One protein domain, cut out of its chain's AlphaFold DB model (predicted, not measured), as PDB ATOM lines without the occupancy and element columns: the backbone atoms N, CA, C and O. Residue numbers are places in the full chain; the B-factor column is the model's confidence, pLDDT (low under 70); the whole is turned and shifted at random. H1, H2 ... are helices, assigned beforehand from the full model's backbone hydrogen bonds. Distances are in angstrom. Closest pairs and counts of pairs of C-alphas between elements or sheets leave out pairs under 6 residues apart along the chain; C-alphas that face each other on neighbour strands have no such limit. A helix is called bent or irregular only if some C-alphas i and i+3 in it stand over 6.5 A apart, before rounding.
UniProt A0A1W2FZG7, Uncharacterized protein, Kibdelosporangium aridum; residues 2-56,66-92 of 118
ATOM      1  N   VAL A   2      -5.491 -34.068 -36.462       78.81
ATOM      2  CA  VAL A   2      -6.494 -35.155 -36.634       78.81
ATOM      3  C   VAL A   2      -7.670 -34.786 -37.555       78.81
ATOM      4  O   VAL A   2      -8.050 -35.570 -38.423       78.81
ATOM      5  N   ASP A   3      -8.207 -33.571 -37.431       90.19
ATOM      6  CA  ASP A   3      -9.318 -33.101 -38.271       90.19
ATOM      7  C   ASP A   3      -8.993 -33.112 -39.774       90.19
ATOM      8  O   ASP A   3      -9.871 -33.371 -40.594       90.19
ATOM      9  N   GLN A   4      -7.732 -32.876 -40.156       94.62
ATOM     10  CA  GLN A   4      -7.311 -32.854 -41.559       94.62
ATOM     11  C   GLN A   4      -7.214 -34.266 -42.150       94.62
ATOM     12  O   GLN A   4      -7.569 -34.458 -43.312       94.62
ATOM     13  N   ALA A   5      -6.815 -35.268 -41.357       94.31
ATOM     14  CA  ALA A   5      -6.837 -36.670 -41.782       94.31
ATOM     15  C   ALA A   5      -8.276 -37.178 -41.984       94.31
ATOM     16  O   ALA A   5      -8.565 -37.894 -42.946       94.31
ATOM     17  N   LEU A   6      -9.209 -36.760 -41.121       94.94
ATOM     18  CA  LEU A   6     -10.628 -37.080 -41.285       94.94
ATOM     19  C   LEU A   6     -11.250 -36.350 -42.482       94.94
ATOM     20  O   LEU A   6     -12.014 -36.966 -43.221       94.94
ATOM     21  N   ALA A   7     -10.900 -35.081 -42.711       95.62
ATOM     22  CA  ALA A   7     -11.320 -34.337 -43.900       95.62
ATOM     23  C   ALA A   7     -10.810 -34.999 -45.190       95.62
ATOM     24  O   ALA A   7     -11.567 -35.146 -46.151       95.62
ATOM     25  N   PHE A   8      -9.559 -35.468 -45.199       96.31
ATOM     26  CA  PHE A   8      -9.003 -36.248 -46.303       96.31
ATOM     27  C   PHE A   8      -9.821 -37.521 -46.566       96.31
ATOM     28  O   PHE A   8     -10.280 -37.731 -47.687       96.31
ATOM     29  N   LEU A   9     -10.094 -38.329 -45.538       95.81
ATOM     30  CA  LEU A   9     -10.880 -39.558 -45.689       95.81
ATOM     31  C   LEU A   9     -12.338 -39.306 -46.099       95.81
ATOM     32  O   LEU A   9     -12.876 -40.037 -46.929       95.81
ATOM     33  N   GLY A  10     -12.972 -38.276 -45.538       95.56
ATOM     34  CA  GLY A  10     -14.312 -37.845 -45.938       95.56
ATOM     35  C   GLY A  10     -14.350 -37.412 -47.402       95.56
ATOM     36  O   GLY A  10     -15.294 -37.729 -48.118       95.56
ATOM     37  N   THR A  11     -13.279 -36.780 -47.882       96.81
ATOM     38  CA  THR A  11     -13.131 -36.426 -49.297       96.81
ATOM     39  C   THR A  11     -12.952 -37.673 -50.164       96.81
ATOM     40  O   THR A  11     -13.674 -37.824 -51.139       96.81
ATOM     41  N   CYS A  12     -12.098 -38.629 -49.782       95.19
ATOM     42  CA  CYS A  12     -11.947 -39.916 -50.487       95.19
ATOM     43  C   CYS A  12     -13.238 -40.758 -50.536       95.19
ATOM     44  O   CYS A  12     -13.374 -41.656 -51.373       95.19
ATOM     45  N   ALA A  13     -14.180 -40.517 -49.621       93.81
ATOM     46  CA  ALA A  13     -15.481 -41.177 -49.624       93.81
ATOM     47  C   ALA A  13     -16.381 -40.695 -50.771       93.81
ATOM     48  O   ALA A  13     -17.165 -41.486 -51.298       93.81
ATOM     49  N   VAL A  14     -16.261 -39.419 -51.154       91.56
ATOM     50  CA  VAL A  14     -17.138 -38.756 -52.133       91.56
ATOM     51  C   VAL A  14     -16.447 -38.455 -53.463       91.56
ATOM     52  O   VAL A  14     -17.115 -38.381 -54.492       91.56
ATOM     53  N   ASP A  15     -15.124 -38.308 -53.462       85.38
ATOM     54  CA  ASP A  15     -14.318 -38.084 -54.654       85.38
ATOM     55  C   ASP A  15     -13.845 -39.432 -55.220       85.38
ATOM     56  O   ASP A  15     -13.264 -40.264 -54.525       85.38
ATOM     57  N   GLY A  16     -14.141 -39.677 -56.498       79.25
ATOM     58  CA  GLY A  16     -13.755 -40.904 -57.201       79.25
ATOM     59  C   GLY A  16     -12.330 -40.884 -57.760       79.25
ATOM     60  O   GLY A  16     -11.929 -41.843 -58.422       79.25
ATOM     61  N   LYS A  17     -11.578 -39.795 -57.572       85.75
ATOM     62  CA  LYS A  17     -10.218 -39.641 -58.093       85.75
ATOM     63  C   LYS A  17      -9.187 -40.168 -57.091       85.75
ATOM     64  O   LYS A  17      -9.417 -40.133 -55.884       85.75
ATOM     65  N   PRO A  18      -8.004 -40.590 -57.564       85.56
ATOM     66  CA  PRO A  18      -6.876 -40.859 -56.684       85.56
ATOM     67  C   PRO A  18      -6.425 -39.571 -55.985       85.56
ATOM     68  O   PRO A  18      -6.002 -38.616 -56.648       85.56
ATOM     69  N   LEU A  19      -6.512 -39.557 -54.656       92.06
ATOM     70  CA  LEU A  19      -6.048 -38.465 -53.803       92.06
ATOM     71  C   LEU A  19      -4.867 -38.934 -52.951       92.06
ATOM     72  O   LEU A  19      -4.763 -40.107 -52.595       92.06
ATOM     73  N   SER A  20      -3.997 -37.994 -52.599       92.75
ATOM     74  CA  SER A  20      -2.836 -38.237 -51.740       92.75
ATOM     75  C   SER A  20      -2.786 -37.201 -50.617       92.75
ATOM     76  O   SER A  20      -2.977 -36.012 -50.897       92.75
ATOM     77  N   PRO A  21      -2.543 -37.610 -49.360       93.25
ATOM     78  CA  PRO A  21      -2.398 -36.671 -48.255       93.25
ATOM     79  C   PRO A  21      -1.095 -35.867 -48.383       93.25
ATOM     80  O   PRO A  21      -0.185 -36.224 -49.133       93.25
ATOM     81  N   SER A  22      -0.982 -34.774 -47.627       92.12
ATOM     82  CA  SER A  22       0.299 -34.083 -47.468       92.12
ATOM     83  C   SER A  22       1.252 -34.892 -46.585       92.12
ATOM     84  O   SER A  22       0.820 -35.700 -45.766       92.12
ATOM     85  N   ARG A  23       2.552 -34.585 -46.647       89.69
ATOM     86  CA  ARG A  23       3.576 -35.201 -45.783       89.69
ATOM     87  C   ARG A  23       3.274 -35.079 -44.281       89.69
ATOM     88  O   ARG A  23       3.750 -35.899 -43.504       89.69
ATOM     89  N   LEU A  24       2.545 -34.043 -43.862       91.69
ATOM     90  CA  LEU A  24       2.225 -33.807 -42.450       91.69
ATOM     91  C   LEU A  24       0.922 -34.484 -42.010       91.69
ATOM     92  O   LEU A  24       0.794 -34.819 -40.837       91.69
ATOM     93  N   VAL A  25      -0.022 -34.696 -42.929       92.44
ATOM     94  CA  VAL A  25      -1.296 -35.388 -42.655       92.44
ATOM     95  C   VAL A  25      -1.143 -36.907 -42.794       92.44
ATOM     96  O   VAL A  25      -1.818 -37.673 -42.105       92.44
ATOM     97  N   ASP A  26      -0.222 -37.346 -43.650       92.44
ATOM     98  CA  ASP A  26       0.023 -38.748 -43.970       92.44
ATOM     99  C   ASP A  26       0.297 -39.648 -42.743       92.44
ATOM    100  O   ASP A  26      -0.358 -40.689 -42.632       92.44
ATOM    101  N   PRO A  27       1.151 -39.276 -41.764       91.88
ATOM    102  CA  PRO A  27       1.419 -40.129 -40.603       91.88
ATOM    103  C   PRO A  27       0.188 -40.365 -39.720       91.88
ATOM    104  O   PRO A  27       0.044 -41.434 -39.132       91.88
ATOM    105  N   GLU A  28      -0.711 -39.383 -39.621       90.94
ATOM    106  CA  GLU A  28      -1.924 -39.505 -38.807       90.94
ATOM    107  C   GLU A  28      -2.954 -40.420 -39.464       90.94
ATOM    108  O   GLU A  28      -3.554 -41.264 -38.792       90.94
ATOM    109  N   TRP A  29      -3.124 -40.305 -40.783       94.69
ATOM    110  CA  TRP A  29      -3.946 -41.249 -41.535       94.69
ATOM    111  C   TRP A  29      -3.397 -42.674 -41.415       94.69
ATOM    112  O   TRP A  29      -4.156 -43.591 -41.092       94.69
ATOM    113  N   HIS A  30      -2.084 -42.857 -41.579       94.94
ATOM    114  CA  HIS A  30      -1.435 -44.156 -41.409       94.94
ATOM    115  C   HIS A  30      -1.651 -44.736 -40.011       94.94
ATOM    116  O   HIS A  30      -2.001 -45.910 -39.883       94.94
ATOM    117  N   ALA A  31      -1.501 -43.925 -38.960       95.00
ATOM    118  CA  ALA A  31      -1.785 -44.362 -37.597       95.00
ATOM    119  C   ALA A  31      -3.239 -44.836 -37.454       95.00
ATOM    120  O   ALA A  31      -3.488 -45.877 -36.846       95.00
ATOM    121  N   PHE A  32      -4.199 -44.137 -38.068       95.25
ATOM    122  CA  PHE A  32      -5.598 -44.553 -38.027       95.25
ATOM    123  C   PHE A  32      -5.847 -45.877 -38.762       95.25
ATOM    124  O   PHE A  32      -6.561 -46.729 -38.236       95.25
ATOM    125  N   VAL A  33      -5.210 -46.108 -39.915       95.56
ATOM    126  CA  VAL A  33      -5.297 -47.386 -40.649       95.56
ATOM    127  C   VAL A  33      -4.871 -48.576 -39.773       95.56
ATOM    128  O   VAL A  33      -5.458 -49.655 -39.875       95.56
ATOM    129  N   LEU A  34      -3.898 -48.387 -38.871       96.00
ATOM    130  CA  LEU A  34      -3.437 -49.432 -37.943       96.00
ATOM    131  C   LEU A  34      -4.479 -49.797 -36.871       96.00
ATOM    132  O   LEU A  34      -4.490 -50.932 -36.389       96.00
ATOM    133  N   HIS A  35      -5.409 -48.898 -36.546       96.56
ATOM    134  CA  HIS A  35      -6.587 -49.195 -35.723       96.56
ATOM    135  C   HIS A  35      -7.674 -49.856 -36.580       96.56
ATOM    136  O   HIS A  35      -8.744 -49.308 -36.832       96.56
ATOM    137  N   THR A  36      -7.360 -51.050 -37.091       95.56
ATOM    138  CA  THR A  36      -8.073 -51.682 -38.215       95.56
ATOM    139  C   THR A  36      -9.581 -51.869 -38.011       95.56
ATOM    140  O   THR A  36     -10.336 -51.772 -38.982       95.56
ATOM    141  N   ARG A  37     -10.047 -52.119 -36.777       97.94
ATOM    142  CA  ARG A  37     -11.483 -52.227 -36.467       97.94
ATOM    143  C   ARG A  37     -12.159 -50.865 -36.598       97.94
ATOM    144  O   ARG A  37     -13.113 -50.726 -37.359       97.94
ATOM    145  N   GLU A  38     -11.626 -49.866 -35.908       97.44
ATOM    146  CA  GLU A  38     -12.145 -48.502 -35.885       97.44
ATOM    147  C   GLU A  38     -12.082 -47.863 -37.281       97.44
ATOM    148  O   GLU A  38     -13.036 -47.210 -37.706       97.44
ATOM    149  N   TYR A  39     -11.010 -48.117 -38.040       97.44
ATOM    150  CA  TYR A  39     -10.864 -47.663 -39.423       97.44
ATOM    151  C   TYR A  39     -11.918 -48.285 -40.344       97.44
ATOM    152  O   TYR A  39     -12.560 -47.576 -41.120       97.44
ATOM    153  N   ARG A  40     -12.158 -49.598 -40.235       97.94
ATOM    154  CA  ARG A  40     -13.187 -50.286 -41.030       97.94
ATOM    155  C   ARG A  40     -14.582 -49.744 -40.734       97.94
ATOM    156  O   ARG A  40     -15.325 -49.441 -41.667       97.94
ATOM    157  N   GLU A  41     -14.932 -49.613 -39.459       98.06
ATOM    158  CA  GLU A  41     -16.224 -49.063 -39.035       98.06
ATOM    159  C   GLU A  41     -16.403 -47.617 -39.503       98.06
ATOM    160  O   GLU A  41     -17.466 -47.250 -40.005       98.06
ATOM    161  N   PHE A  42     -15.351 -46.803 -39.387       96.38
ATOM    162  CA  PHE A  42     -15.344 -45.440 -39.894       96.38
ATOM    163  C   PHE A  42     -15.593 -45.399 -41.403       96.38
ATOM    164  O   PHE A  42     -16.505 -44.695 -41.829       96.38
ATOM    165  N   CYS A  43     -14.859 -46.187 -42.196       96.81
ATOM    166  CA  CYS A  43     -15.010 -46.223 -43.651       96.81
ATOM    167  C   CYS A  43     -16.446 -46.580 -44.059       96.81
ATOM    168  O   CYS A  43     -17.054 -45.873 -44.859       96.81
ATOM    169  N   HIS A  44     -17.037 -47.616 -43.457       97.06
ATOM    170  CA  HIS A  44     -18.428 -47.972 -43.746       97.06
ATOM    171  C   HIS A  44     -19.415 -46.877 -43.338       97.06
ATOM    172  O   HIS A  44     -20.382 -46.641 -44.059       97.06
ATOM    173  N   ARG A  45     -19.169 -46.181 -42.224       96.00
ATOM    174  CA  ARG A  45     -20.030 -45.085 -41.771       96.00
ATOM    175  C   ARG A  45     -19.988 -43.876 -42.707       96.00
ATOM    176  O   ARG A  45     -21.031 -43.271 -42.923       96.00
ATOM    177  N   VAL A  46     -18.817 -43.511 -43.233       93.62
ATOM    178  CA  VAL A  46     -18.659 -42.287 -44.042       93.62
ATOM    179  C   VAL A  46     -18.778 -42.521 -45.548       93.62
ATOM    180  O   VAL A  46     -19.207 -41.624 -46.262       93.62
ATOM    181  N   ALA A  47     -18.425 -43.714 -46.032       93.56
ATOM    182  CA  ALA A  47     -18.362 -44.038 -47.458       93.56
ATOM    183  C   ALA A  47     -19.284 -45.198 -47.872       93.56
ATOM    184  O   ALA A  47     -19.386 -45.504 -49.058       93.56
ATOM    185  N   GLY A  48     -19.890 -45.922 -46.923       95.69
ATOM    186  CA  GLY A  48     -20.631 -47.162 -47.202       95.69
ATOM    187  C   GLY A  48     -19.749 -48.353 -47.610       95.69
ATOM    188  O   GLY A  48     -20.236 -49.474 -47.738       95.69
ATOM    189  N   ARG A  49     -18.438 -48.147 -47.770       94.81
ATOM    190  CA  ARG A  49     -17.447 -49.128 -48.235       94.81
ATOM    191  C   ARG A  49     -16.117 -48.928 -47.518       94.81
ATOM    192  O   ARG A  49     -15.899 -47.894 -46.897       94.81
ATOM    193  N   PHE A  50     -15.213 -49.895 -47.636       95.94
ATOM    194  CA  PHE A  50     -13.837 -49.717 -47.180       95.94
ATOM    195  C   PHE A  50     -13.091 -48.733 -48.102       95.94
ATOM    196  O   PHE A  50     -13.314 -48.724 -49.317       95.94
ATOM    197  N   ILE A  51     -12.245 -47.879 -47.520       94.88
ATOM    198  CA  ILE A  51     -11.342 -46.995 -48.266       94.88
ATOM    199  C   ILE A  51      -9.971 -47.667 -48.257       94.88
ATOM    200  O   ILE A  51      -9.291 -47.691 -47.228       94.88
ATOM    201  N   ASP A  52      -9.597 -48.258 -49.388       92.69
ATOM    202  CA  ASP A  52      -8.337 -48.979 -49.520       92.69
ATOM    203  C   ASP A  52      -7.138 -48.030 -49.456       92.69
ATOM    204  O   ASP A  52      -7.088 -47.004 -50.134       92.69
ATOM    205  N   HIS A  53      -6.148 -48.407 -48.649       91.19
ATOM    206  CA  HIS A  53      -4.837 -47.778 -48.669       91.19
ATOM    207  C   HIS A  53      -4.000 -48.413 -49.782       91.19
ATOM    208  O   HIS A  53      -3.708 -49.611 -49.739       91.19
ATOM    209  N   VAL A  54      -3.591 -47.604 -50.758       88.75
ATOM    210  CA  VAL A  54      -2.692 -48.018 -51.840       88.75
ATOM    211  C   VAL A  54      -1.383 -47.238 -51.693       88.75
ATOM    212  O   VAL A  54      -1.389 -46.025 -51.912       88.75
ATOM    213  N   PRO A  55      -0.268 -47.895 -51.317       83.38
ATOM    214  CA  PRO A  55       1.023 -47.229 -51.202       83.38
ATOM    215  C   PRO A  55       1.436 -46.593 -52.530       83.38
ATOM    216  O   PRO A  55       1.269 -47.190 -53.596       83.38
ATOM    217  N   THR A  56       2.020 -45.399 -52.460       76.00
ATOM    218  CA  THR A  56       2.642 -44.786 -53.635       76.00
ATOM    219  C   THR A  56       3.992 -45.453 -53.885       76.00
ATOM    220  O   THR A  56       4.812 -45.567 -52.979       76.00
ATOM    221  N   PRO A  66       4.058 -35.563 -57.007       72.44
ATOM    222  CA  PRO A  66       3.638 -35.289 -55.633       72.44
ATOM    223  C   PRO A  66       2.989 -33.908 -55.452       72.44
ATOM    224  O   PRO A  66       2.026 -33.767 -54.702       72.44
ATOM    225  N   ALA A  67       3.480 -32.885 -56.159       75.00
ATOM    226  CA  ALA A  67       2.951 -31.525 -56.058       75.00
ATOM    227  C   ALA A  67       1.584 -31.392 -56.747       75.00
ATOM    228  O   ALA A  67       0.672 -30.765 -56.206       75.00
ATOM    229  N   MET A  68       1.412 -32.023 -57.913       79.00
ATOM    230  CA  MET A  68       0.124 -32.054 -58.609       79.00
ATOM    231  C   MET A  68      -0.922 -32.863 -57.835       79.00
ATOM    232  O   MET A  68      -2.072 -32.433 -57.741       79.00
ATOM    233  N   ALA A  69      -0.539 -34.008 -57.259       83.81
ATOM    234  CA  ALA A  69      -1.418 -34.812 -56.415       83.81
ATOM    235  C   ALA A  69      -1.895 -34.022 -55.191       83.81
ATOM    236  O   ALA A  69      -3.093 -33.989 -54.919       83.81
ATOM    237  N   LEU A  70      -0.988 -33.303 -54.525       89.19
ATOM    238  CA  LEU A  70      -1.318 -32.450 -53.387       89.19
ATOM    239  C   LEU A  70      -2.313 -31.341 -53.758       89.19
ATOM    240  O   LEU A  70      -3.298 -31.139 -53.050       89.19
ATOM    241  N   HIS A  71      -2.093 -30.649 -54.883       88.94
ATOM    242  CA  HIS A  71      -3.016 -29.616 -55.357       88.94
ATOM    243  C   HIS A  71      -4.411 -30.194 -55.643       88.94
ATOM    244  O   HIS A  71      -5.405 -29.650 -55.168       88.94
ATOM    245  N   ARG A  72      -4.491 -31.344 -56.335       92.00
ATOM    246  CA  ARG A  72      -5.766 -32.043 -56.581       92.00
ATOM    247  C   ARG A  72      -6.485 -32.402 -55.281       92.00
ATOM    248  O   ARG A  72      -7.689 -32.187 -55.190       92.00
ATOM    249  N   THR A  73      -5.761 -32.918 -54.288       94.31
ATOM    250  CA  THR A  73      -6.337 -33.261 -52.982       94.31
ATOM    251  C   THR A  73      -6.904 -32.035 -52.278       94.31
ATOM    252  O   THR A  73      -8.031 -32.080 -51.798       94.31
ATOM    253  N   VAL A  74      -6.167 -30.922 -52.239       94.88
ATOM    254  CA  VAL A  74      -6.639 -29.704 -51.564       94.88
ATOM    255  C   VAL A  74      -7.888 -29.131 -52.236       94.88
ATOM    256  O   VAL A  74      -8.831 -28.753 -51.541       94.88
ATOM    257  N   GLU A  75      -7.925 -29.102 -53.569       94.75
ATOM    258  CA  GLU A  75      -9.114 -28.667 -54.309       94.75
ATOM    259  C   GLU A  75     -10.317 -29.578 -54.033       94.75
ATOM    260  O   GLU A  75     -11.419 -29.085 -53.789       94.75
ATOM    261  N   ALA A  76     -10.111 -30.897 -53.983       96.12
ATOM    262  CA  ALA A  76     -11.166 -31.850 -53.646       96.12
ATOM    263  C   ALA A  76     -11.698 -31.648 -52.215       96.12
ATOM    264  O   ALA A  76     -12.910 -31.627 -52.009       96.12
ATOM    265  N   ILE A  77     -10.814 -31.421 -51.236       96.31
ATOM    266  CA  ILE A  77     -11.204 -31.168 -49.838       96.31
ATOM    267  C   ILE A  77     -12.060 -29.900 -49.734       96.31
ATOM    268  O   ILE A  77     -13.093 -29.898 -49.061       96.31
ATOM    269  N   ARG A  78     -11.670 -28.832 -50.442       95.56
ATOM    270  CA  ARG A  78     -12.446 -27.583 -50.507       95.56
ATOM    271  C   ARG A  78     -13.800 -27.795 -51.175       95.56
ATOM    272  O   ARG A  78     -14.808 -27.320 -50.658       95.56
ATOM    273  N   ALA A  79     -13.837 -28.521 -52.291       95.56
ATOM    274  CA  ALA A  79     -15.071 -28.830 -53.011       95.56
ATOM    275  C   ALA A  79     -16.035 -29.701 -52.186       95.56
ATOM    276  O   ALA A  79     -17.249 -29.538 -52.291       95.56
ATOM    277  N   ALA A  80     -15.506 -30.573 -51.324       94.44
ATOM    278  CA  ALA A  80     -16.278 -31.349 -50.356       94.44
ATOM    279  C   ALA A  80     -16.785 -30.515 -49.158       94.44
ATOM    280  O   ALA A  80     -17.537 -31.024 -48.329       94.44
ATOM    281  N   GLY A  81     -16.408 -29.233 -49.065       95.69
ATOM    282  CA  GLY A  81     -16.862 -28.306 -48.027       95.69
ATOM    283  C   GLY A  81     -16.060 -28.360 -46.725       95.69
ATOM    284  O   GLY A  81     -16.478 -27.766 -45.732       95.69
ATOM    285  N   TYR A  82     -14.917 -29.049 -46.705       96.06
ATOM    286  CA  TYR A  82     -14.050 -29.111 -45.532       96.06
ATOM    287  C   TYR A  82     -13.057 -27.943 -45.491       96.06
ATOM    288  O   TYR A  82     -12.595 -27.430 -46.513       96.06
ATOM    289  N   VAL A  83     -12.690 -27.541 -44.273       95.06
ATOM    290  CA  VAL A  83     -11.675 -26.509 -44.044       95.06
ATOM    291  C   VAL A  83     -10.281 -27.112 -44.189       95.06
ATOM    292  O   VAL A  83      -9.938 -28.087 -43.517       95.06
ATOM    293  N   VAL A  84      -9.468 -26.486 -45.037       94.75
ATOM    294  CA  VAL A  84      -8.062 -26.837 -45.262       94.75
ATOM    295  C   VAL A  84      -7.182 -25.987 -44.359       94.75
ATOM    296  O   VAL A  84      -7.213 -24.761 -44.459       94.75
ATOM    297  N   ASP A  85      -6.371 -26.639 -43.533       94.06
ATOM    298  CA  ASP A  85      -5.305 -25.995 -42.765       94.06
ATOM    299  C   ASP A  85      -4.061 -25.782 -43.655       94.06
ATOM    300  O   ASP A  85      -3.387 -26.754 -44.015       94.06
ATOM    301  N   PRO A  86      -3.719 -24.538 -44.038       89.50
ATOM    302  CA  PRO A  86      -2.619 -24.298 -44.963       89.50
ATOM    303  C   PRO A  86      -1.259 -24.758 -44.434       89.50
ATOM    304  O   PRO A  86      -0.396 -25.123 -45.230       89.50
ATOM    305  N   GLU A  87      -1.049 -24.769 -43.116       89.44
ATOM    306  CA  GLU A  87       0.216 -25.221 -42.539       89.44
ATOM    307  C   GLU A  87       0.359 -26.732 -42.715       89.44
ATOM    308  O   GLU A  87       1.393 -27.222 -43.162       89.44
ATOM    309  N   LEU A  88      -0.707 -27.487 -42.484       89.75
ATOM    310  CA  LEU A  88      -0.661 -28.939 -42.632       89.75
ATOM    311  C   LEU A  88      -0.617 -29.383 -44.097       89.75
ATOM    312  O   LEU A  88      -0.008 -30.408 -44.402       89.75
ATOM    313  N   TRP A  89      -1.206 -28.617 -45.015       90.31
ATOM    314  CA  TRP A  89      -1.250 -28.983 -46.434       90.31
ATOM    315  C   TRP A  89      -0.111 -28.400 -47.274       90.31
ATOM    316  O   TRP A  89       0.237 -29.006 -48.281       90.31
ATOM    317  N   PHE A  90       0.521 -27.293 -46.862       85.62
ATOM    318  CA  PHE A  90       1.547 -26.610 -47.662       85.62
ATOM    319  C   PHE A  90       2.880 -26.341 -46.941       85.62
ATOM    320  O   PHE A  90       3.822 -25.895 -47.599       85.62
ATOM    321  N   ALA A  91       3.040 -26.627 -45.638       68.31
ATOM    322  CA  ALA A  91       4.290 -26.289 -44.931       68.31
ATOM    323  C   ALA A  91       5.531 -27.049 -45.426       68.31
ATOM    324  O   ALA A  91       6.649 -26.571 -45.252       68.31
ATOM    325  N   SER A  92       5.375 -28.181 -46.118       56.19
ATOM    326  CA  SER A  92       6.488 -28.866 -46.794       56.19
ATOM    327  C   SER A  92       6.910 -28.218 -48.126       56.19
ATOM    328  O   SER A  92       7.781 -28.749 -48.809       56.19
TER     329      SER A  92
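Overview. This is residues 2 to 56 and 66 to 92 of the 118 residues of an uncharacterized protein of Kibdelosporangium aridum (UniProt A0A1W2FZG7). H1 is the core of a compact, all-helix domain, with H2 and H3 making a triangle with it and H4 crossing it on the side away from H3. H5 runs back beside H4, and the link of residues 15 to 25 returns from the last residues of H1 to H2 near its first residues. The printed part has 82 residues, with five named helices in the order H1, H2, H3, H4, H5 and no named strand. The radius of gyration of the C-alphas is 11.9 A, and the C-alphas span 31 by 23 by 22 A.

Arrangement. H1, residues 2 to 14, is the hub and touches three helices. With its residues 2 to 6 alone it touches H2, residues 26 to 34; the closest C-alphas, those of Ala 5 and Trp 29, are 5.4 A apart, and the lines are about perpendicular at 76 degrees. H3, residues 36 to 47, touches H1 with residues 43 to 47 alone, and H1 touches H3 with residues 10 to 14 alone; the closest C-alphas, those of Ala 13 and Ala 47, are 4.6 A apart, at a steep tilt of 53 degrees, the same way. H2 and H3 touch only at the corner by their link, and only just, with 3 pairs of C-alphas within 8 A, the closest being Val 33 and Tyr 39 at 5.7 A. H4, residues 66 to 79, touches residues 7 to 11 of H1 with its residues 73 to 77 alone; the closest C-alphas, those of Thr 11 and Ile 77, are 5.6 A apart, and the lines are about perpendicular at 82 degrees. The helix packing is mostly crossed, the helices meeting at large angles: of the three pairs in which H1 touches H2, H3 and H4, 0 are at a shallow tilt. H5, residues 86 to 92, is close to H4 but not clearly touching, at a shallow tilt of 1 degree, opposite ways; the closest C-alphas, those of Val 74 and Trp 89, are 7.5 A apart. H2 and H4 are apart, as are H3 and H5. In H2, H3 and H4 every O i to N i+4 pair is within hydrogen-bond range; in H1 8 of 9 are, and in H5 2 of 3.

Along the chain. H1 begins at C-alpha 2, (-6.494, -35.155, -36.634), and is 19.1 A long. H2 measures 12.7 A and H3 15.8 A, with C-alpha 47 at (-18.362, -44.038, -47.458). H4 measures 20.0 A. H5, 10.4 A, is irregular, with C-alphas 89 and 92 7.7 A apart, and ends at C-alpha 92, (6.488, -28.866, -46.794).

Size, cuts and confidence. The two C-alphas farthest apart, those of Gly 48 and Ser 92, are 32.7 A apart. Residues 57 to 65 are not printed, and C-alphas 56 and 66 are 9.8 A apart across that cut, in the link from H3 to H4. The link from H1 to H2 is long, that from H2 to H3 tight, that from H4 to H5 short. Mean pLDDT of the printed part is 91.4, and residues 91 to 92 are under 70.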